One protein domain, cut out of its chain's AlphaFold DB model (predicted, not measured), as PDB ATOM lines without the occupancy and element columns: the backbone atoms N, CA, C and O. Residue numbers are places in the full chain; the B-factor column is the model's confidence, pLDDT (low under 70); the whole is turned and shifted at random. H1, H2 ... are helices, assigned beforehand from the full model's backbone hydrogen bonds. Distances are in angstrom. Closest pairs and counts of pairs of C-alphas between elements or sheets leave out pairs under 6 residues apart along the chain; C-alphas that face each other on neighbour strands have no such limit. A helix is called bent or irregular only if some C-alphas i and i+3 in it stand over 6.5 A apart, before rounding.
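What this domain is: This is residues 14 to 50 and 66 to 191 of the 204 residues of an uncharacterized protein of Candidatus Lokiarchaeota archaeon (UniProt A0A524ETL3). Five helices form an up-and-down bundle, each running against the one before it in the chain, with H4 and H5 in its middle: H2 packs on H4, H6 folds back along H5, and H1 packs on H4 and H6 with its later part. The short H3 packs on the last residues of H5 at one end. Residues 14 to 28 of H1 stick out at that same end and residues 184 to 191 at the opposite one. The printed part has 163 residues, with six named helices, H1 to H6, and no named strand; its class is all helix. It is compact, with a radius of gyration of the C-alphas of 17.6 A, yet elongated, spanning 67 by 40 by 30 A.

Where its parts are: Find C-alpha 14 at (30.176, 77.542, -19.404); from there H1, residues 14 to 50, runs 53.6 A. After the cut, H2 begins at C-alpha 66, at (16.580, 54.113, 19.294), and covers residues 66 to 88 in 33.1 A. Next come H3, residues 95 to 104, 14.4 A; H4, residues 108 to 130, 33.1 A; and H5, residues 137 to 157, 30.0 A. H6, residues 159 to 187, runs 41.4 A to C-alpha 187 at (29.492, 27.184, 18.791); it is irregular, with C-alphas 160 and 163 8.0 A apart.

How they stand to each other: Start at H4, the hub, which touches H1, H2, H3 and H5. Its residues 122 to 130 touch residues 35 to 43 of H1 at a steep tilt of 48 degrees; the closest C-alphas, of Thr 39 and His 126, are 5.3 A apart. H2 touches residues 114 to 124 of H4, opposite ways at a shallow tilt of 30 degrees, closest at C-alphas 74 and 124, 6.5 A. H4 and H5 form a helical hairpin at 37 degrees, only just steep, closest at C-alphas 118 and 150, 6.5 A. H5 and H6 form another, at a shallow tilt of 20 degrees, with C-alphas 155 and 162 closest at 4.2 A. H6 touches H1, the same way at a shallow tilt of 11 degrees, closest at C-alphas 47 and 179, 6.3 A. H3 touches residues 152 to 157 of H5, closest at C-alphas 96 and 156, 6.5 A; it touches H4 only at the corner, and only just, with 3 pairs of C-alphas within 8 A. H4 and H6 are apart. Every O i to N i+4 pair is within hydrogen-bond range in H1, H2, H3, H4 and H5, and 21 of 25 in H6.

The domain as a whole: Look last at C-alphas 14 and 191, the two farthest apart, at 70.0 A. Residues 51 to 65 are not printed, and C-alphas 50 and 66 stand 22.1 A apart across this cut. Of the links that are printed whole, none is long. The pLDDT is under 70 at residues 14 to 24 and 185 to 191.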
ATOM      1  N   TYR A  14      30.338  78.996 -19.352       51.72
ATOM      2  CA  TYR A  14      30.176  77.542 -19.404       51.72
ATOM      3  C   TYR A  14      31.291  76.798 -18.665       51.72
ATOM      4  O   TYR A  14      30.993  75.827 -17.967       51.72
ATOM      5  N   GLU A  15      32.550  77.227 -18.790       49.25
ATOM      6  CA  GLU A  15      33.666  76.636 -18.041       49.25
ATOM      7  C   GLU A  15      33.523  76.852 -16.532       49.25
ATOM      8  O   GLU A  15      33.736  75.908 -15.770       49.25
ATOM      9  N   GLU A  16      33.109  78.041 -16.091       52.16
ATOM     10  CA  GLU A  16      32.925  78.362 -14.671       52.16
ATOM     11  C   GLU A  16      31.768  77.550 -14.058       52.16
ATOM     12  O   GLU A  16      31.952  76.871 -13.046       52.16
ATOM     13  N   ILE A  17      30.614  77.473 -14.738       56.19
ATOM     14  CA  ILE A  17      29.482  76.628 -14.314       56.19
ATOM     15  C   ILE A  17      29.866  75.139 -14.301       56.19
ATOM     16  O   ILE A  17      29.467  74.399 -13.397       56.19
ATOM     17  N   TYR A  18      30.636  74.671 -15.288       51.72
ATOM     18  CA  TYR A  18      31.086  73.280 -15.352       51.72
ATOM     19  C   TYR A  18      32.085  72.948 -14.233       51.72
ATOM     20  O   TYR A  18      31.983  71.881 -13.618       51.72
ATOM     21  N   CYS A  19      33.003  73.866 -13.921       54.56
ATOM     22  CA  CYS A  19      33.947  73.731 -12.812       54.56
ATOM     23  C   CYS A  19      33.227  73.681 -11.461       54.56
ATOM     24  O   CYS A  19      33.497  72.778 -10.669       54.56
ATOM     25  N   ASP A  20      32.251  74.560 -11.234       50.88
ATOM     26  CA  ASP A  20      31.452  74.583 -10.006       50.88
ATOM     27  C   ASP A  20      30.649  73.289  -9.816       50.88
ATOM     28  O   ASP A  20      30.592  72.715  -8.722       50.88
ATOM     29  N   TRP A  21      30.049  72.773 -10.893       54.31
ATOM     30  CA  TRP A  21      29.339  71.493 -10.866       54.31
ATOM     31  C   TRP A  21      30.274  70.321 -10.555       54.31
ATOM     32  O   TRP A  21      29.925  69.451  -9.751       54.31
ATOM     33  N   TYR A  22      31.466  70.308 -11.153       59.16
ATOM     34  CA  TYR A  22      32.476  69.285 -10.902       59.16
ATOM     35  C   TYR A  22      33.017  69.358  -9.468       59.16
ATOM     36  O   TYR A  22      33.191  68.323  -8.820       59.16
ATOM     37  N   GLU A  23      33.217  70.560  -8.926       62.72
ATOM     38  CA  GLU A  23      33.663  70.754  -7.548       62.72
ATOM     39  C   GLU A  23      32.603  70.273  -6.547       62.72
ATOM     40  O   GLU A  23      32.917  69.541  -5.601       62.72
ATOM     41  N   ILE A  24      31.329  70.605  -6.774       64.75
ATOM     42  CA  ILE A  24      30.223  70.189  -5.902       64.75
ATOM     43  C   ILE A  24      30.029  68.669  -5.946       64.75
ATOM     44  O   ILE A  24      29.956  68.026  -4.891       64.75
ATOM     45  N   GLU A  25      29.947  68.081  -7.139       71.19
ATOM     46  CA  GLU A  25      29.677  66.651  -7.301       71.19
ATOM     47  C   GLU A  25      30.892  65.802  -6.901       71.19
ATOM     48  O   GLU A  25      30.758  64.822  -6.160       71.19
ATOM     49  N   GLY A  26      32.100  66.241  -7.264       75.94
ATOM     50  CA  GLY A  26      33.356  65.624  -6.847       75.94
ATOM     51  C   GLY A  26      33.519  65.625  -5.329       75.94
ATOM     52  O   GLY A  26      33.776  64.579  -4.725       75.94
ATOM     53  N   LYS A  27      33.272  66.761  -4.663       82.25
ATOM     54  CA  LYS A  27      33.340  66.867  -3.196       82.25
ATOM     55  C   LYS A  27      32.324  65.965  -2.503       82.25
ATOM     56  O   LYS A  27      32.657  65.310  -1.509       82.25
ATOM     57  N   ARG A  28      31.090  65.902  -3.014       84.19
ATOM     58  CA  ARG A  28      30.057  64.987  -2.501       84.19
ATOM     59  C   ARG A  28      30.499  63.537  -2.633       84.19
ATOM     60  O   ARG A  28      30.366  62.774  -1.675       84.19
ATOM     61  N   LYS A  29      31.079  63.172  -3.775       86.75
ATOM     62  CA  LYS A  29      31.533  61.811  -4.038       86.75
ATOM     63  C   LYS A  29      32.721  61.415  -3.168       86.75
ATOM     64  O   LYS A  29      32.666  60.367  -2.536       86.75
ATOM     65  N   ILE A  30      33.735  62.269  -3.029       88.31
ATOM     66  CA  ILE A  30      34.880  62.027  -2.132       88.31
ATOM     67  C   ILE A  30      34.408  61.842  -0.689       88.31
ATOM     68  O   ILE A  30      34.849  60.916  -0.002       88.31
ATOM     69  N   LYS A  31      33.478  62.688  -0.230       90.50
ATOM     70  CA  LYS A  31      32.883  62.560   1.104       90.50
ATOM     71  C   LYS A  31      32.192  61.208   1.275       90.50
ATOM     72  O   LYS A  31      32.333  60.588   2.328       90.50
ATOM     73  N   GLU A  32      31.488  60.742   0.249       90.75
ATOM     74  CA  GLU A  32      30.833  59.440   0.268       90.75
ATOM     75  C   GLU A  32      31.828  58.279   0.332       90.75
ATOM     76  O   GLU A  32      31.699  57.413   1.194       90.75
ATOM     77  N   LEU A  33      32.855  58.276  -0.516       93.75
ATOM     78  CA  LEU A  33      33.887  57.233  -0.513       93.75
ATOM     79  C   LEU A  33      34.627  57.189   0.833       93.75
ATOM     80  O   LEU A  33      34.810  56.123   1.421       93.75
ATOM     81  N   SER A  34      34.957  58.362   1.381       95.19
ATOM     82  CA  SER A  34      35.568  58.497   2.708       95.19
ATOM     83  C   SER A  34      34.666  57.936   3.812       95.19
ATOM     84  O   SER A  34      35.138  57.237   4.713       95.19
ATOM     85  N   ARG A  35      33.353  58.201   3.734       95.88
ATOM     86  CA  ARG A  35      32.352  57.638   4.650       95.88
ATOM     87  C   ARG A  35      32.332  56.113   4.571       95.88
ATOM     88  O   ARG A  35      32.306  55.465   5.617       95.88
ATOM     89  N   GLN A  36      32.391  55.538   3.370       96.81
ATOM     90  CA  GLN A  36      32.400  54.083   3.189       96.81
ATOM     91  C   GLN A  36      33.676  53.422   3.730       96.81
ATOM     92  O   GLN A  36      33.585  52.401   4.413       96.81
ATOM     93  N   LEU A  37      34.848  54.037   3.539       97.44
ATOM     94  CA  LEU A  37      36.099  53.550   4.134       97.44
ATOM     95  C   LEU A  37      36.054  53.567   5.663       97.44
ATOM     96  O   LEU A  37      36.358  52.563   6.307       97.44
ATOM     97  N   ARG A  38      35.632  54.689   6.258       97.75
ATOM     98  CA  ARG A  38      35.475  54.803   7.717       97.75
ATOM     99  C   ARG A  38      34.535  53.727   8.259       97.75
ATOM    100  O   ARG A  38      34.858  53.070   9.243       97.75
ATOM    101  N   THR A  39      33.408  53.532   7.583       98.00
ATOM    102  CA  THR A  39      32.404  52.516   7.923       98.00
ATOM    103  C   THR A  39      33.018  51.115   7.950       98.00
ATOM    104  O   THR A  39      32.866  50.394   8.935       98.00
ATOM    105  N   PHE A  40      33.782  50.753   6.917       98.31
ATOM    106  CA  PHE A  40      34.478  49.469   6.871       98.31
ATOM    107  C   PHE A  40      35.478  49.302   8.025       98.31
ATOM    108  O   PHE A  40      35.462  48.281   8.718       98.31
ATOM    109  N   PHE A  41      36.322  50.306   8.288       98.19
ATOM    110  CA  PHE A  41      37.298  50.233   9.381       98.19
ATOM    111  C   PHE A  41      36.643  50.126  10.759       98.19
ATOM    112  O   PHE A  41      37.145  49.403  11.623       98.19
ATOM    113  N   ASN A  42      35.506  50.789  10.961       97.75
ATOM    114  CA  ASN A  42      34.718  50.644  12.176       97.75
ATOM    115  C   ASN A  42      34.205  49.210  12.345       97.75
ATOM    116  O   ASN A  42      34.356  48.632  13.418       97.75
ATOM    117  N   TYR A  43      33.684  48.581  11.291       97.62
ATOM    118  CA  TYR A  43      33.270  47.180  11.384       97.62
ATOM    119  C   TYR A  43      34.429  46.227  11.625       97.62
ATOM    120  O   TYR A  43      34.311  45.326  12.455       97.62
ATOM    121  N   LYS A  44      35.581  46.467  10.996       97.19
ATOM    122  CA  LYS A  44      36.805  45.722  11.298       97.19
ATOM    123  C   LYS A  44      37.180  45.834  12.778       97.19
ATOM    124  O   LYS A  44      37.493  44.834  13.423       97.19
ATOM    125  N   LYS A  45      37.084  47.035  13.350       96.19
ATOM    126  CA  LYS A  45      37.280  47.275  14.785       96.19
ATOM    127  C   LYS A  45      36.252  46.524  15.642       96.19
ATOM    128  O   LYS A  45      36.640  45.959  16.664       96.19
ATOM    129  N   GLU A  46      34.981  46.473  15.248       94.69
ATOM    130  CA  GLU A  46      33.952  45.723  15.982       94.69
ATOM    131  C   GLU A  46      34.183  44.202  15.932       94.69
ATOM    132  O   GLU A  46      34.023  43.537  16.955       94.69
ATOM    133  N   VAL A  47      34.652  43.645  14.810       94.31
ATOM    134  CA  VAL A  47      35.057  42.224  14.725       94.31
ATOM    135  C   VAL A  47      36.255  41.929  15.636       94.31
ATOM    136  O   VAL A  47      36.265  40.927  16.353       94.31
ATOM    137  N   ILE A  48      37.244  42.826  15.694       93.50
ATOM    138  CA  ILE A  48      38.372  42.705  16.632       93.50
ATOM    139  C   ILE A  48      37.872  42.746  18.084       93.50
ATOM    140  O   ILE A  48      38.250  41.900  18.893       93.50
ATOM    141  N   ARG A  49      36.983  43.686  18.424       91.00
ATOM    142  CA  ARG A  49      36.364  43.759  19.760       91.00
ATOM    143  C   ARG A  49      35.606  42.481  20.102       91.00
ATOM    144  O   ARG A  49      35.742  41.983  21.214       91.00
ATOM    145  N   TYR A  50      34.864  41.928  19.145       89.00
ATOM    146  CA  TYR A  50      34.169  40.655  19.301       89.00
ATOM    147  C   TYR A  50      35.128  39.510  19.640       89.00
ATOM    148  O   TYR A  50      34.856  38.745  20.563       89.00
ATOM    149  N   ASN A  66      16.054  53.573  20.542       86.38
ATOM    150  CA  ASN A  66      16.580  54.113  19.294       86.38
ATOM    151  C   ASN A  66      17.266  53.044  18.437       86.38
ATOM    152  O   ASN A  66      16.910  52.914  17.268       86.38
ATOM    153  N   PHE A  67      18.187  52.247  18.992       87.62
ATOM    154  CA  PHE A  67      18.858  51.182  18.241       87.62
ATOM    155  C   PHE A  67      17.853  50.194  17.644       87.62
ATOM    156  O   PHE A  67      17.912  49.897  16.451       87.62
ATOM    157  N   LEU A  68      16.894  49.725  18.448       87.88
ATOM    158  CA  LEU A  68      15.865  48.784  17.995       87.88
ATOM    159  C   LEU A  68      15.019  49.361  16.859       87.88
ATOM    160  O   LEU A  68      14.778  48.686  15.859       87.88
ATOM    161  N   THR A  69      14.620  50.625  16.988       91.94
ATOM    162  CA  THR A  69      13.819  51.317  15.976       91.94
ATOM    163  C   THR A  69      14.595  51.479  14.669       91.94
ATOM    164  O   THR A  69      14.049  51.244  13.590       91.94
ATOM    165  N   GLN A  70      15.877  51.854  14.734       93.56
ATOM    166  CA  GLN A  70      16.712  51.960  13.535       93.56
ATOM    167  C   GLN A  70      16.962  50.588  12.908       93.56
ATOM    168  O   GLN A  70      16.896  50.459  11.688       93.56
ATOM    169  N   LYS A  71      17.177  49.548  13.723       93.06
ATOM    170  CA  LYS A  71      17.351  48.170  13.250       93.06
ATOM    171  C   LYS A  71      16.125  47.684  12.484       93.06
ATOM    172  O   LYS A  71      16.277  47.177  11.381       93.06
ATOM    173  N   GLN A  72      14.919  47.905  13.006       94.50
ATOM    174  CA  GLN A  72      13.679  47.530  12.316       94.50
ATOM    175  C   GLN A  72      13.521  48.248  10.969       94.50
ATOM    176  O   GLN A  72      13.176  47.621   9.968       94.50
ATOM    177  N   LYS A  73      13.809  49.556  10.919       96.69
ATOM    178  CA  LYS A  73      13.783  50.328   9.664       96.69
ATOM    179  C   LYS A  73      14.793  49.790   8.654       96.69
ATOM    180  O   LYS A  73      14.461  49.629   7.482       96.69
ATOM    181  N   PHE A  74      16.000  49.488   9.119       96.38
ATOM    182  CA  PHE A  74      17.052  48.908   8.300       96.38
ATOM    183  C   PHE A  74      16.669  47.527   7.760       96.38
ATOM    184  O   PHE A  74      16.829  47.280   6.569       96.38
ATOM    185  N   GLU A  75      16.111  46.649   8.592       95.56
ATOM    186  CA  GLU A  75      15.643  45.321   8.179       95.56
ATOM    187  C   GLU A  75      14.507  45.414   7.155       95.56
ATOM    188  O   GLU A  75      14.529  44.714   6.145       95.56
ATOM    189  N   SER A  76      13.553  46.328   7.357       97.06
ATOM    190  CA  SER A  76      12.486  46.592   6.385       97.06
ATOM    191  C   SER A  76      13.047  47.043   5.036       97.06
ATOM    192  O   SER A  76      12.672  46.498   4.000       97.06
ATOM    193  N   LEU A  77      13.971  48.007   5.042       97.44
ATOM    194  CA  LEU A  77      14.594  48.522   3.822       97.44
ATOM    195  C   LEU A  77      15.474  47.466   3.133       97.44
ATOM    196  O   LEU A  77      15.527  47.393   1.908       97.44
ATOM    197  N   SER A  78      16.136  46.613   3.914       97.38
ATOM    198  CA  SER A  78      16.929  45.496   3.393       97.38
ATOM    199  C   SER A  78      16.040  44.468   2.693       97.38
ATOM    200  O   SER A  78      16.385  43.975   1.623       97.38
ATOM    201  N   ASN A  79      14.862  44.178   3.252       96.12
ATOM    202  CA  ASN A  79      13.880  43.298   2.617       96.12
ATOM    203  C   ASN A  79      13.324  43.894   1.317       96.12
ATOM    204  O   ASN A  79      13.151  43.164   0.340       96.12
ATOM    205  N   GLU A  80      13.072  45.203   1.281       96.19
ATOM    206  CA  GLU A  80      12.672  45.912   0.059       96.19
ATOM    207  C   GLU A  80      13.751  45.790  -1.028       96.19
ATOM    208  O   GLU A  80      13.461  45.373  -2.149       96.19
ATOM    209  N   PHE A  81      15.012  46.045  -0.673       95.31
ATOM    210  CA  PHE A  81      16.163  45.871  -1.561       95.31
ATOM    211  C   PHE A  81      16.280  44.445  -2.111       95.31
ATOM    212  O   PHE A  81      16.384  44.251  -3.323       95.31
ATOM    213  N   ILE A  82      16.207  43.435  -1.240       92.69
ATOM    214  CA  ILE A  82      16.273  42.021  -1.635       92.69
ATOM    215  C   ILE A  82      15.112  41.665  -2.572       92.69
ATOM    216  O   ILE A  82      15.307  40.944  -3.551       92.69
ATOM    217  N   THR A  83      13.910  42.169  -2.291       92.62
ATOM    218  CA  THR A  83      12.719  41.927  -3.117       92.62
ATOM    219  C   THR A  83      12.879  42.546  -4.503       92.62
ATOM    220  O   THR A  83      12.604  41.885  -5.501       92.62
ATOM    221  N   LEU A  84      13.393  43.776  -4.591       91.25
ATOM    222  CA  LEU A  84      13.678  44.427  -5.872       91.25
ATOM    223  C   LEU A  84      14.699  43.651  -6.697       91.25
ATOM    224  O   LEU A  84      14.450  43.384  -7.868       91.25
ATOM    225  N   ILE A  85      15.805  43.227  -6.083       89.81
ATOM    226  CA  ILE A  85      16.804  42.396  -6.761       89.81
ATOM    227  C   ILE A  85      16.168  41.111  -7.287       89.81
ATOM    228  O   ILE A  85      16.364  40.771  -8.449       89.81
ATOM    229  N   LYS A  86      15.383  40.405  -6.465       88.56
ATOM    230  CA  LYS A  86      14.695  39.174  -6.886       88.56
ATOM    231  C   LYS A  86      13.739  39.408  -8.056       88.56
ATOM    232  O   LYS A  86      13.647  38.554  -8.924       88.56
ATOM    233  N   ASN A  87      13.065  40.554  -8.090       87.75
ATOM    234  CA  ASN A  87      12.145  40.903  -9.172       87.75
ATOM    235  C   ASN A  87      12.871  41.258 -10.478       87.75
ATOM    236  O   ASN A  87      12.329  41.040 -11.556       87.75
ATOM    237  N   PHE A  88      14.074  41.831 -10.395       85.00
ATOM    238  CA  PHE A  88      14.871  42.182 -11.576       85.00
ATOM    239  C   PHE A  88      15.675  41.005 -12.125       85.00
ATOM    240  O   PHE A  88      15.983  40.973 -13.314       85.00
ATOM    241  N   LYS A  89      16.041  40.066 -11.255       82.56
ATOM    242  CA  LYS A  89      16.952  38.970 -11.552       82.56
ATOM    243  C   LYS A  89      16.197  37.752 -12.085       82.56
ATOM    244  O   LYS A  89      15.403  37.143 -11.371       82.56
ATOM    245  N   ASN A  90      16.514  37.338 -13.307       81.25
ATOM    246  CA  ASN A  90      16.026  36.071 -13.851       81.25
ATOM    247  C   ASN A  90      16.705  34.874 -13.160       81.25
ATOM    248  O   ASN A  90      17.808  34.989 -12.614       81.25
ATOM    249  N   GLN A  91      16.065  33.700 -13.181       76.19
ATOM    250  CA  GLN A  91      16.656  32.484 -12.609       76.19
ATOM    251  C   GLN A  91      18.023  32.184 -13.244       76.19
ATOM    252  O   GLN A  91      18.174  32.233 -14.460       76.19
ATOM    253  N   GLY A  92      19.023  31.891 -12.407       73.62
ATOM    254  CA  GLY A  92      20.393  31.584 -12.842       73.62
ATOM    255  C   GLY A  92      21.262  32.792 -13.207       73.62
ATOM    256  O   GLY A  92      22.474  32.633 -13.298       73.62
ATOM    257  N   GLN A  93      20.687  33.990 -13.344       84.44
ATOM    258  CA  GLN A  93      21.438  35.212 -13.646       84.44
ATOM    259  C   GLN A  93      22.390  35.568 -12.487       84.44
ATOM    260  O   GLN A  93      22.115  35.255 -11.328       84.44
ATOM    261  N   SER A  94      23.509  36.237 -12.742       85.50
ATOM    262  CA  SER A  94      24.332  36.866 -11.697       85.50
ATOM    263  C   SER A  94      23.827  38.280 -11.360       85.50
ATOM    264  O   SER A  94      22.968  38.832 -12.048       85.50
ATOM    265  N   LEU A  95      24.320  38.891 -10.274       82.62
ATOM    266  CA  LEU A  95      23.987  40.294  -9.975       82.62
ATOM    267  C   LEU A  95      24.562  41.254 -11.030       82.62
ATOM    268  O   LEU A  95      23.870  42.189 -11.421       82.62
ATOM    269  N   ASP A  96      25.778  41.003 -11.524       81.81
ATOM    270  CA  ASP A  96      26.402  41.807 -12.586       81.81
ATOM    271  C   ASP A  96      25.573  41.754 -13.877       81.81
ATOM    272  O   ASP A  96      25.221  42.785 -14.447       81.81
ATOM    273  N   GLU A  97      25.164  40.552 -14.287       84.75
ATOM    274  CA  GLU A  97      24.303  40.348 -15.456       84.75
ATOM    275  C   GLU A  97      22.943  41.038 -15.302       84.75
ATOM    276  O   GLU A  97      22.438  41.614 -16.266       84.75
ATOM    277  N   MET A  98      22.355  41.006 -14.100       87.25
ATOM    278  CA  MET A  98      21.106  41.712 -13.806       87.25
ATOM    279  C   MET A  98      21.280  43.225 -13.972       87.25
ATOM    280  O   MET A  98      20.447  43.865 -14.612       87.25
ATOM    281  N   VAL A  99      22.361  43.813 -13.446       83.62
ATOM    282  CA  VAL A  99      22.606  45.257 -13.594       83.62
ATOM    283  C   VAL A  99      22.829  45.636 -15.059       83.62
ATOM    284  O   VAL A  99      22.245  46.611 -15.531       83.62
ATOM    285  N   ARG A 100      23.617  44.851 -15.806       82.31
ATOM    286  CA  ARG A 100      23.811  45.078 -17.248       82.31
ATOM    287  C   ARG A 100      22.485  45.037 -18.000       82.31
ATOM    288  O   ARG A 100      22.222  45.921 -18.807       82.31
ATOM    289  N   PHE A 101      21.631  44.059 -17.701       84.56
ATOM    290  CA  PHE A 101      20.298  43.959 -18.296       84.56
ATOM    291  C   PHE A 101      19.446  45.207 -18.025       84.56
ATOM    292  O   PHE A 101      18.832  45.734 -18.949       84.56
ATOM    293  N   LEU A 102      19.452  45.738 -16.796       82.44
ATOM    294  CA  LEU A 102      18.727  46.974 -16.468       82.44
ATOM    295  C   LEU A 102      19.199  48.181 -17.296       82.44
ATOM    296  O   LEU A 102      18.369  49.006 -17.685       82.44
ATOM    297  N   TYR A 103      20.501  48.271 -17.583       78.25
ATOM    298  CA  TYR A 103      21.055  49.297 -18.469       78.25
ATOM    299  C   TYR A 103      20.630  49.102 -19.927       78.25
ATOM    300  O   TYR A 103      20.175  50.058 -20.552       78.25
ATOM    301  N   TYR A 104      20.753  47.884 -20.462       79.88
ATOM    302  CA  TYR A 104      20.414  47.591 -21.860       79.88
ATOM    303  C   TYR A 104      18.930  47.810 -22.165       79.88
ATOM    304  O   TYR A 104      18.592  48.369 -23.204       79.88
ATOM    305  N   GLU A 105      18.050  47.447 -21.235       82.00
ATOM    306  CA  GLU A 105      16.601  47.635 -21.364       82.00
ATOM    307  C   GLU A 105      16.143  49.077 -21.066       82.00
ATOM    308  O   GLU A 105      14.944  49.342 -20.970       82.00
ATOM    309  N   ASN A 106      17.082  50.014 -20.874       74.94
ATOM    310  CA  ASN A 106      16.829  51.423 -20.566       74.94
ATOM    311  C   ASN A 106      15.858  51.632 -19.384       74.94
ATOM    312  O   ASN A 106      15.008  52.529 -19.383       74.94
ATOM    313  N   LYS A 107      15.967  50.804 -18.335       82.38
ATOM    314  CA  LYS A 107      15.071  50.851 -17.166       82.38
ATOM    315  C   LYS A 107      15.536  51.880 -16.134       82.38
ATOM    316  O   LYS A 107      15.689  51.574 -14.951       82.38
ATOM    317  N   ALA A 108      15.732  53.122 -16.577       82.62
ATOM    318  CA  ALA A 108      16.260  54.218 -15.762       82.62
ATOM    319  C   ALA A 108      15.480  54.431 -14.451       82.62
ATOM    320  O   ALA A 108      16.074  54.647 -13.395       82.62
ATOM    321  N   SER A 109      14.150  54.293 -14.477       86.31
ATOM    322  CA  SER A 109      13.315  54.392 -13.273       86.31
ATOM    323  C   SER A 109      13.638  53.312 -12.236       86.31
ATOM    324  O   SER A 109      13.707  53.606 -11.045       86.31
ATOM    325  N   GLN A 110      13.900  52.076 -12.669       87.06
ATOM    326  CA  GLN A 110      14.254  50.965 -11.785       87.06
ATOM    327  C   GLN A 110      15.654  51.142 -11.193       87.06
ATOM    328  O   GLN A 110      15.846  50.919  -9.998       87.06
ATOM    329  N   ILE A 111      16.608  51.616 -12.000       86.38
ATOM    330  CA  ILE A 111      17.963  51.957 -11.542       86.38
ATOM    331  C   ILE A 111      17.914  53.084 -10.502       86.38
ATOM    332  O   ILE A 111      18.599  53.001  -9.482       86.38
ATOM    333  N   ASN A 112      17.073  54.101 -10.703       88.62
ATOM    334  CA  ASN A 112      16.907  55.202  -9.749       88.62
ATOM    335  C   ASN A 112      16.311  54.732  -8.416       88.62
ATOM    336  O   ASN A 112      16.790  55.131  -7.351       88.62
ATOM    337  N   VAL A 113      15.302  53.855  -8.456       91.00
ATOM    338  CA  VAL A 113      14.725  53.243  -7.246       91.00
ATOM    339  C   VAL A 113      15.782  52.423  -6.503       91.00
ATOM    340  O   VAL A 113      15.979  52.620  -5.302       91.00
ATOM    341  N   LEU A 114      16.515  51.564  -7.220       91.12
ATOM    342  CA  LEU A 114      17.583  50.742  -6.650       91.12
ATOM    343  C   LEU A 114      18.682  51.608  -6.016       91.12
ATOM    344  O   LEU A 114      19.073  51.370  -4.875       91.12
ATOM    345  N   SER A 115      19.128  52.648  -6.719       90.62
ATOM    346  CA  SER A 115      20.151  53.587  -6.240       90.62
ATOM    347  C   SER A 115      19.706  54.309  -4.968       90.62
ATOM    348  O   SER A 115      20.442  54.336  -3.984       90.62
ATOM    349  N   THR A 116      18.460  54.793  -4.938       93.50
ATOM    350  CA  THR A 116      17.884  55.479  -3.769       93.50
ATOM    351  C   THR A 116      17.857  54.580  -2.534       93.50
ATOM    352  O   THR A 116      18.171  55.018  -1.424       93.50
ATOM    353  N   ILE A 117      17.476  53.314  -2.705       95.75
ATOM    354  CA  ILE A 117      17.436  52.347  -1.604       95.75
ATOM    355  C   ILE A 117      18.849  52.022  -1.120       95.75
ATOM    356  O   ILE A 117      19.084  52.023   0.087       95.75
ATOM    357  N   MET A 118      19.803  51.822  -2.032       95.12
ATOM    358  CA  MET A 118      21.200  51.579  -1.670       95.12
ATOM    359  C   MET A 118      21.824  52.750  -0.907       95.12
ATOM    360  O   MET A 118      22.533  52.520   0.068       95.12
ATOM    361  N   ASP A 119      21.538  53.997  -1.283       93.44
ATOM    362  CA  ASP A 119      22.064  55.177  -0.581       93.44
ATOM    363  C   ASP A 119      21.502  55.312   0.841       93.44
ATOM    364  O   ASP A 119      22.222  55.657   1.792       93.44
ATOM    365  N   LYS A 120      20.218  54.981   1.018       96.56
ATOM    366  CA  LYS A 120      19.595  54.889   2.344       96.56
ATOM    367  C   LYS A 120      20.210  53.752   3.161       96.56
ATOM    368  O   LYS A 120      20.548  53.969   4.324       96.56
ATOM    369  N   LEU A 121      20.412  52.577   2.561       97.62
ATOM    370  CA  LEU A 121      21.060  51.442   3.221       97.62
ATOM    371  C   LEU A 121      22.488  51.780   3.642       97.62
ATOM    372  O   LEU A 121      22.821  51.570   4.799       97.62
ATOM    373  N   PHE A 122      23.305  52.387   2.783       95.56
ATOM    374  CA  PHE A 122      24.645  52.847   3.157       95.56
ATOM    375  C   PHE A 122      24.640  53.883   4.276       95.56
ATOM    376  O   PHE A 122      25.553  53.897   5.096       95.56
ATOM    377  N   SER A 123      23.603  54.710   4.370       95.25
ATOM    378  CA  SER A 123      23.461  55.635   5.495       95.25
ATOM    379  C   SER A 123      23.145  54.904   6.806       95.25
ATOM    380  O   SER A 123      23.721  55.246   7.836       95.25
ATOM    381  N   PHE A 124      22.313  53.858   6.776       96.75
ATOM    382  CA  PHE A 124      22.092  52.978   7.931       96.75
ATOM    383  C   PHE A 124      23.332  52.161   8.300       96.75
ATOM    384  O   PHE A 124      23.679  52.055   9.470       96.75
ATOM    385  N   ILE A 125      24.015  51.600   7.306       97.25
ATOM    386  CA  ILE A 125      25.257  50.852   7.490       97.25
ATOM    387  C   ILE A 125      26.311  51.781   8.099       97.25
ATOM    388  O   ILE A 125      26.995  51.393   9.036       97.25
ATOM    389  N   HIS A 126      26.412  53.033   7.662       97.06
ATOM    390  CA  HIS A 126      27.285  53.987   8.332       97.06
ATOM    391  C   HIS A 126      26.840  54.249   9.780       97.06
ATOM    392  O   HIS A 126      27.664  54.151  10.686       97.06
ATOM    393  N   TYR A 127      25.548  54.504  10.008       95.19
ATOM    394  CA  TYR A 127      24.985  54.714  11.347       95.19
ATOM    395  C   TYR A 127      25.370  53.584  12.314       95.19
ATOM    396  O   TYR A 127      25.948  53.853  13.360       95.19
ATOM    397  N   PHE A 128      25.146  52.318  11.948       95.00
ATOM    398  CA  PHE A 128      25.487  51.185  12.818       95.00
ATOM    399  C   PHE A 128      26.990  50.979  13.002       95.00
ATOM    400  O   PHE A 128      27.391  50.390  13.999       95.00
ATOM    401  N   SER A 129      27.827  51.465  12.084       95.00
ATOM    402  CA  SER A 129      29.281  51.407  12.253       95.00
ATOM    403  C   SER A 129      29.789  52.367  13.329       95.00
ATOM    404  O   SER A 129      30.843  52.139  13.910       95.00
ATOM    405  N   GLU A 130      29.047  53.442  13.605       93.38
ATOM    406  CA  GLU A 130      29.366  54.385  14.682       93.38
ATOM    407  C   GLU A 130      28.835  53.899  16.046       93.38
ATOM    408  O   GLU A 130      29.213  54.432  17.089       93.38
ATOM    409  N   GLU A 131      28.005  52.853  16.050       88.12
ATOM    410  CA  GLU A 131      27.476  52.197  17.245       88.12
ATOM    411  C   GLU A 131      28.368  51.022  17.692       88.12
ATOM    412  O   GLU A 131      29.101  50.413  16.912       88.12
ATOM    413  N   ASN A 132      28.282  50.639  18.971       79.31
ATOM    414  CA  ASN A 132      29.023  49.491  19.511       79.31
ATOM    415  C   ASN A 132      28.294  48.166  19.223       79.31
ATOM    416  O   ASN A 132      27.657  47.592  20.111       79.31
ATOM    417  N   ILE A 133      28.370  47.672  17.984       86.06
ATOM    418  CA  ILE A 133      27.606  46.490  17.553       86.06
ATOM    419  C   ILE A 133      28.319  45.143  17.730       86.06
ATOM    420  O   ILE A 133      27.721  44.109  17.432       86.06
ATOM    421  N   HIS A 134      29.543  45.105  18.268       83.12
ATOM    422  CA  HIS A 134      30.259  43.853  18.560       83.12
ATOM    423  C   HIS A 134      29.467  42.880  19.453       83.12
ATOM    424  O   HIS A 134      29.683  41.678  19.389       83.12
ATOM    425  N   ASN A 135      28.507  43.345  20.256       82.94
ATOM    426  CA  ASN A 135      27.655  42.455  21.057       82.94
ATOM    427  C   ASN A 135      26.528  41.772  20.259       82.94
ATOM    428  O   ASN A 135      25.868  40.873  20.777       82.94
ATOM    429  N   HIS A 136      26.347  42.132  18.986       86.81
ATOM    430  CA  HIS A 136      25.330  41.585  18.086       86.81
ATOM    431  C   HIS A 136      25.976  41.002  16.819       86.81
ATOM    432  O   HIS A 136      25.721  41.491  15.717       86.81
ATOM    433  N   PRO A 137      26.803  39.948  16.937       89.19
ATOM    434  CA  PRO A 137      27.607  39.448  15.821       89.19
ATOM    435  C   PRO A 137      26.781  38.965  14.627       89.19
ATOM    436  O   PRO A 137      27.181  39.176  13.493       89.19
ATOM    437  N   GLU A 138      25.607  38.369  14.853       90.19
ATOM    438  CA  GLU A 138      24.718  37.933  13.765       90.19
ATOM    439  C   GLU A 138      24.166  39.123  12.974       90.19
ATOM    440  O   GLU A 138      24.023  39.065  11.755       90.19
ATOM    441  N   PHE A 139      23.882  40.229  13.665       92.62
ATOM    442  CA  PHE A 139      23.430  41.452  13.016       92.62
ATOM    443  C   PHE A 139      24.579  42.141  12.271       92.62
ATOM    444  O   PHE A 139      24.395  42.574  11.136       92.62
ATOM    445  N   LEU A 140      25.776  42.173  12.864       94.50
ATOM    446  CA  LEU A 140      26.996  42.636  12.199       94.50
ATOM    447  C   LEU A 140      27.284  41.817  10.929       94.50
ATOM    448  O   LEU A 140      27.531  42.397   9.876       94.50
ATOM    449  N   ARG A 141      27.177  40.487  11.002       95.19
ATOM    450  CA  ARG A 141      27.316  39.583   9.853       95.19
ATOM    451  C   ARG A 141      26.314  39.920   8.751       95.19
ATOM    452  O   ARG A 141      26.702  40.081   7.599       95.19
ATOM    453  N   PHE A 142      25.040  40.094   9.108       95.19
ATOM    454  CA  PHE A 142      24.005  40.501   8.158       95.19
ATOM    455  C   PHE A 142      24.334  41.836   7.471       95.19
ATOM    456  O   PHE A 142      24.217  41.937   6.250       95.19
ATOM    457  N   ILE A 143      24.794  42.838   8.227       96.94
ATOM    458  CA  ILE A 143      25.217  44.128   7.671       96.94
ATOM    459  C   ILE A 143      26.388  43.960   6.695       96.94
ATOM    460  O   ILE A 143      26.347  44.533   5.607       96.94
ATOM    461  N   ILE A 144      27.408  43.179   7.062       97.25
ATOM    462  CA  ILE A 144      28.584  42.928   6.217       97.25
ATOM    463  C   ILE A 144      28.157  42.302   4.885       97.25
ATOM    464  O   ILE A 144      28.509  42.827   3.830       97.25
ATOM    465  N   ILE A 145      27.341  41.246   4.918       96.06
ATOM    466  CA  ILE A 145      26.834  40.575   3.709       96.06
ATOM    467  C   ILE A 145      26.021  41.546   2.847       96.06
ATOM    468  O   ILE A 145      26.156  41.582   1.621       96.06
ATOM    469  N   LEU A 146      25.168  42.364   3.465       96.81
ATOM    470  CA  LEU A 146      24.390  43.354   2.728       96.81
ATOM    471  C   LEU A 146      25.301  44.396   2.060       96.81
ATOM    472  O   LEU A 146      25.095  44.724   0.892       96.81
ATOM    473  N   ALA A 147      26.330  44.871   2.766       97.44
ATOM    474  CA  ALA A 147      27.301  45.822   2.236       97.44
ATOM    475  C   ALA A 147      28.067  45.252   1.032       97.44
ATOM    476  O   ALA A 147      28.227  45.971   0.045       97.44
ATOM    477  N   GLN A 148      28.460  43.972   1.056       95.62
ATOM    478  CA  GLN A 148      29.072  43.295  -0.099       95.62
ATOM    479  C   GLN A 148      28.163  43.354  -1.332       95.62
ATOM    480  O   GLN A 148      28.589  43.786  -2.403       95.62
ATOM    481  N   ASN A 149      26.890  42.975  -1.176       93.62
ATOM    482  CA  ASN A 149      25.925  42.964  -2.278       93.62
ATOM    483  C   ASN A 149      25.697  44.368  -2.856       93.62
ATOM    484  O   ASN A 149      25.623  44.533  -4.074       93.62
ATOM    485  N   ILE A 150      25.623  45.390  -1.998       95.12
ATOM    486  CA  ILE A 150      25.514  46.786  -2.438       95.12
ATOM    487  C   ILE A 150      26.781  47.214  -3.191       95.12
ATOM    488  O   ILE A 150      26.668  47.832  -4.247       95.12
ATOM    489  N   CYS A 151      27.975  46.878  -2.690       95.12
ATOM    490  CA  CYS A 151      29.240  47.202  -3.356       95.12
ATOM    491  C   CYS A 151      29.327  46.554  -4.741       95.12
ATOM    492  O   CYS A 151      29.683  47.231  -5.702       95.12
ATOM    493  N   LEU A 152      28.908  45.295  -4.871       91.94
ATOM    494  CA  LEU A 152      28.862  44.597  -6.154       91.94
ATOM    495  C   LEU A 152      27.963  45.333  -7.156       91.94
ATOM    496  O   LEU A 152      28.388  45.609  -8.273       91.94
ATOM    497  N   ILE A 153      26.755  45.731  -6.752       91.44
ATOM    498  CA  ILE A 153      25.851  46.490  -7.629       91.44
ATOM    499  C   ILE A 153      26.432  47.875  -7.953       91.44
ATOM    500  O   ILE A 153      26.392  48.309  -9.104       91.44
ATOM    501  N   LYS A 154      27.005  48.577  -6.966       91.50
ATOM    502  CA  LYS A 154      27.614  49.897  -7.183       91.50
ATOM    503  C   LYS A 154      28.833  49.842  -8.097       91.50
ATOM    504  O   LYS A 154      29.002  50.772  -8.880       91.50
ATOM    505  N   LYS A 155      29.623  48.764  -8.067       90.75
ATOM    506  CA  LYS A 155      30.705  48.527  -9.032       90.75
ATOM    507  C   LYS A 155      30.184  48.592 -10.468       90.75
ATOM    508  O   LYS A 155      30.800  49.234 -11.312       90.75
ATOM    509  N   CYS A 156      29.032  47.973 -10.725       86.81
ATOM    510  CA  CYS A 156      28.406  47.939 -12.046       86.81
ATOM    511  C   CYS A 156      27.763  49.283 -12.437       86.81
ATOM    512  O   CYS A 156      27.816  49.668 -13.601       86.81
ATOM    513  N   LEU A 157      27.144  49.994 -11.485       85.50
ATOM    514  CA  LEU A 157      26.451  51.268 -11.748       85.50
ATOM    515  C   LEU A 157      27.389  52.483 -11.839       85.50
ATOM    516  O   LEU A 157      27.066  53.461 -12.508       85.50
ATOM    517  N   TYR A 158      28.531  52.460 -11.148       85.31
ATOM    518  CA  TYR A 158      29.451  53.595 -11.053       85.31
ATOM    519  C   TYR A 158      30.820  53.228 -11.620       85.31
ATOM    520  O   TYR A 158      31.774  53.048 -10.867       85.31
ATOM    521  N   SER A 159      30.926  53.168 -12.950       83.56
ATOM    522  CA  SER A 159      32.158  52.787 -13.659       83.56
ATOM    523  C   SER A 159      33.392  53.595 -13.241       83.56
ATOM    524  O   SER A 159      34.466  53.034 -13.086       83.56
ATOM    525  N   GLN A 160      33.240  54.895 -12.975       85.50
ATOM    526  CA  GLN A 160      34.332  55.770 -12.518       85.50
ATOM    527  C   GLN A 160      34.912  55.376 -11.147       85.50
ATOM    528  O   GLN A 160      36.028  55.758 -10.818       85.50
ATOM    529  N   PHE A 161      34.150  54.639 -10.337       88.75
ATOM    530  CA  PHE A 161      34.530  54.201  -8.992       88.75
ATOM    531  C   PHE A 161      34.423  52.681  -8.849       88.75
ATOM    532  O   PHE A 161      34.275  52.173  -7.736       88.75
ATOM    533  N   SER A 162      34.455  51.948  -9.967       89.06
ATOM    534  CA  SER A 162      34.265  50.500  -9.966       89.06
ATOM    535  C   SER A 162      35.341  49.804  -9.139       89.06
ATOM    536  O   SER A 162      35.005  48.972  -8.305       89.06
ATOM    537  N   GLU A 163      36.603  50.209  -9.301       94.25
ATOM    538  CA  GLU A 163      37.747  49.660  -8.561       94.25
ATOM    539  C   GLU A 163      37.598  49.860  -7.049       94.25
ATOM    540  O   GLU A 163      37.802  48.930  -6.274       94.25
ATOM    541  N   PHE A 164      37.144  51.042  -6.622       95.50
ATOM    542  CA  PHE A 164      36.887  51.316  -5.210       95.50
ATOM    543  C   PHE A 164      35.833  50.365  -4.631       95.50
ATOM    544  O   PHE A 164      36.023  49.793  -3.558       95.50
ATOM    545  N   TYR A 165      34.698  50.207  -5.319       95.19
ATOM    546  CA  TYR A 165      33.625  49.340  -4.833       95.19
ATOM    547  C   TYR A 165      33.988  47.854  -4.925       95.19
ATOM    548  O   TYR A 165      33.519  47.073  -4.102       95.19
ATOM    549  N   GLU A 166      34.833  47.469  -5.878       95.50
ATOM    550  CA  GLU A 166      35.404  46.126  -5.969       95.50
ATOM    551  C   GLU A 166      36.307  45.812  -4.781       95.50
ATOM    552  O   GLU A 166      36.097  44.820  -4.089       95.50
ATOM    553  N   GLU A 167      37.266  46.687  -4.486       97.88
ATOM    554  CA  GLU A 167      38.160  46.503  -3.348       97.88
ATOM    555  C   GLU A 167      37.380  46.500  -2.027       97.88
ATOM    556  O   GLU A 167      37.635  45.686  -1.138       97.88
ATOM    557  N   LEU A 168      36.375  47.371  -1.900       97.50
ATOM    558  CA  LEU A 168      35.508  47.407  -0.728       97.50
ATOM    559  C   LEU A 168      34.682  46.115  -0.573       97.50
ATOM    560  O   LEU A 168      34.524  45.633   0.548       97.50
ATOM    561  N   GLU A 169      34.193  45.527  -1.668       96.75
ATOM    562  CA  GLU A 169      33.505  44.227  -1.656       96.75
ATOM    563  C   GLU A 169      34.430  43.101  -1.184       96.75
ATOM    564  O   GLU A 169      34.068  42.372  -0.257       96.75
ATOM    565  N   ILE A 170      35.641  43.015  -1.742       97.69
ATOM    566  CA  ILE A 170      36.665  42.037  -1.340       97.69
ATOM    567  C   ILE A 170      36.978  42.176   0.154       97.69
ATOM    568  O   ILE A 170      37.038  41.189   0.889       97.69
ATOM    569  N   ASN A 171      37.127  43.414   0.622       98.25
ATOM    570  CA  ASN A 171      37.392  43.732   2.017       98.25
ATOM    571  C   ASN A 171      36.252  43.285   2.946       98.25
ATOM    572  O   ASN A 171      36.507  42.661   3.980       98.25
ATOM    573  N   TYR A 172      34.994  43.542   2.580       98.06
ATOM    574  CA  TYR A 172      33.846  43.050   3.345       98.06
ATOM    575  C   TYR A 172      33.731  41.520   3.322       98.06
ATOM    576  O   TYR A 172      33.356  40.934   4.337       98.06
ATOM    577  N   ARG A 173      34.073  40.863   2.211       97.50
ATOM    578  CA  ARG A 173      34.095  39.395   2.105       97.50
ATOM    579  C   ARG A 173      35.155  38.775   3.012       97.50
ATOM    580  O   ARG A 173      34.876  37.818   3.726       97.50
ATOM    581  N   ALA A 174      36.356  39.351   3.050       97.44
ATOM    582  CA  ALA A 174      37.400  38.920   3.979       97.44
ATOM    583  C   ALA A 174      36.960  39.086   5.446       97.44
ATOM    584  O   ALA A 174      37.220  38.213   6.274       97.44
ATOM    585  N   LEU A 175      36.257  40.180   5.754       97.19
ATOM    586  CA  LEU A 175      35.744  40.445   7.098       97.19
ATOM    587  C   LEU A 175      34.625  39.475   7.513       97.19
ATOM    588  O   LEU A 175      34.572  39.078   8.676       97.19
ATOM    589  N   GLU A 176      33.754  39.074   6.585       96.75
ATOM    590  CA  GLU A 176      32.753  38.025   6.816       96.75
ATOM    591  C   GLU A 176      33.423  36.700   7.180       96.75
ATOM    592  O   GLU A 176      33.092  36.123   8.210       96.75
ATOM    593  N   VAL A 177      34.412  36.259   6.393       95.69
ATOM    594  CA  VAL A 177      35.162  35.020   6.663       95.69
ATOM    595  C   VAL A 177      35.824  35.065   8.042       95.69
ATOM    596  O   VAL A 177      35.796  34.085   8.790       95.69
ATOM    597  N   GLU A 178      36.402  36.212   8.410       94.88
ATOM    598  CA  GLU A 178      36.991  36.414   9.733       94.88
ATOM    599  C   GLU A 178      35.951  36.295  10.857       94.88
ATOM    600  O   GLU A 178      36.230  35.672  11.886       94.88
ATOM    601  N   LEU A 179      34.766  36.883  10.676       94.25
ATOM    602  CA  LEU A 179      33.684  36.845  11.655       94.25
ATOM    603  C   LEU A 179      33.061  35.448  11.775       94.25
ATOM    604  O   LEU A 179      32.852  34.981  12.896       94.25
ATOM    605  N   ASP A 180      32.825  34.763  10.660       92.62
ATOM    606  CA  ASP A 180      32.258  33.410  10.629       92.62
ATOM    607  C   ASP A 180      33.176  32.424  11.353       92.62
ATOM    608  O   ASP A 180      32.734  31.714  12.259       92.62
ATOM    609  N   GLY A 181      34.488  32.499  11.106       90.25
ATOM    610  CA  GLY A 181      35.468  31.696  11.836       90.25
ATOM    611  C   GLY A 181      35.522  31.983  13.346       90.25
ATOM    612  O   GLY A 181      36.003  31.147  14.112       90.25
ATOM    613  N   LEU A 182      35.049  33.145  13.812       88.25
ATOM    614  CA  LEU A 182      34.897  33.440  15.244       88.25
ATOM    615  C   LEU A 182      33.566  32.934  15.805       88.25
ATOM    616  O   LEU A 182      33.514  32.542  16.971       88.25
ATOM    617  N   LEU A 183      32.499  32.950  15.007       86.44
ATOM    618  CA  LEU A 183      31.189  32.435  15.403       86.44
ATOM    619  C   LEU A 183      31.211  30.909  15.543       86.44
ATOM    620  O   LEU A 183      30.748  30.396  16.562       86.44
ATOM    621  N   GLU A 184      31.828  30.208  14.591       80.19
ATOM    622  CA  GLU A 184      31.961  28.744  14.588       80.19
ATOM    623  C   GLU A 184      32.770  28.227  15.790       80.19
ATOM    624  O   GLU A 184      32.331  27.333  16.519       80.19
ATOM    625  N   LYS A 185      33.908  28.868  16.093       66.12
ATOM    626  CA  LYS A 185      34.745  28.521  17.258       66.12
ATOM    627  C   LYS A 185      33.998  28.622  18.588       66.12
ATOM    628  O   LYS A 185      34.317  27.900  19.527       66.12
ATOM    629  N   ILE A 186      33.018  29.521  18.690       59.03
ATOM    630  CA  ILE A 186      32.210  29.696  19.903       59.03
ATOM    631  C   ILE A 186      31.071  28.670  19.959       59.03
ATOM    632  O   ILE A 186      30.725  28.229  21.057       59.03
ATOM    633  N   SER A 187      30.502  28.253  18.818       55.41
ATOM    634  CA  SER A 187      29.492  27.184  18.791       55.41
ATOM    635  C   SER A 187      30.054  25.825  19.209       55.41
ATOM    636  O   SER A 187      29.370  25.094  19.923       55.41
ATOM    637  N   ASP A 188      31.314  25.529  18.887       47.34
ATOM    638  CA  ASP A 188      31.976  24.292  19.331       47.34
ATOM    639  C   ASP A 188      32.244  24.268  20.847       47.34
ATOM    640  O   ASP A 188      32.339  23.203  21.459       47.34
ATOM    641  N   LEU A 189      32.293  25.444  21.485       49.56
ATOM    642  CA  LEU A 189      32.463  25.602  22.933       49.56
ATOM    643  C   LEU A 189      31.131  25.622  23.708       49.56
ATOM    644  O   LEU A 189      31.140  25.508  24.935       49.56
ATOM    645  N   LYS A 190      29.973  25.741  23.038       39.97
ATOM    646  CA  LYS A 190      28.659  25.891  23.692       39.97
ATOM    647  C   LYS A 190      27.629  24.870  23.185       39.97
ATOM    648  O   LYS A 190      26.905  25.099  22.230       39.97
ATOM    649  N   PHE A 191      27.566  23.746  23.903       33.19
ATOM    650  CA  PHE A 191      26.447  22.805  24.081       33.19
ATOM    651  C   PHE A 191      25.170  22.934  23.206       33.19
ATOM    652  O   PHE A 191      24.418  23.896  23.295       33.19
TER     653      PHE A 191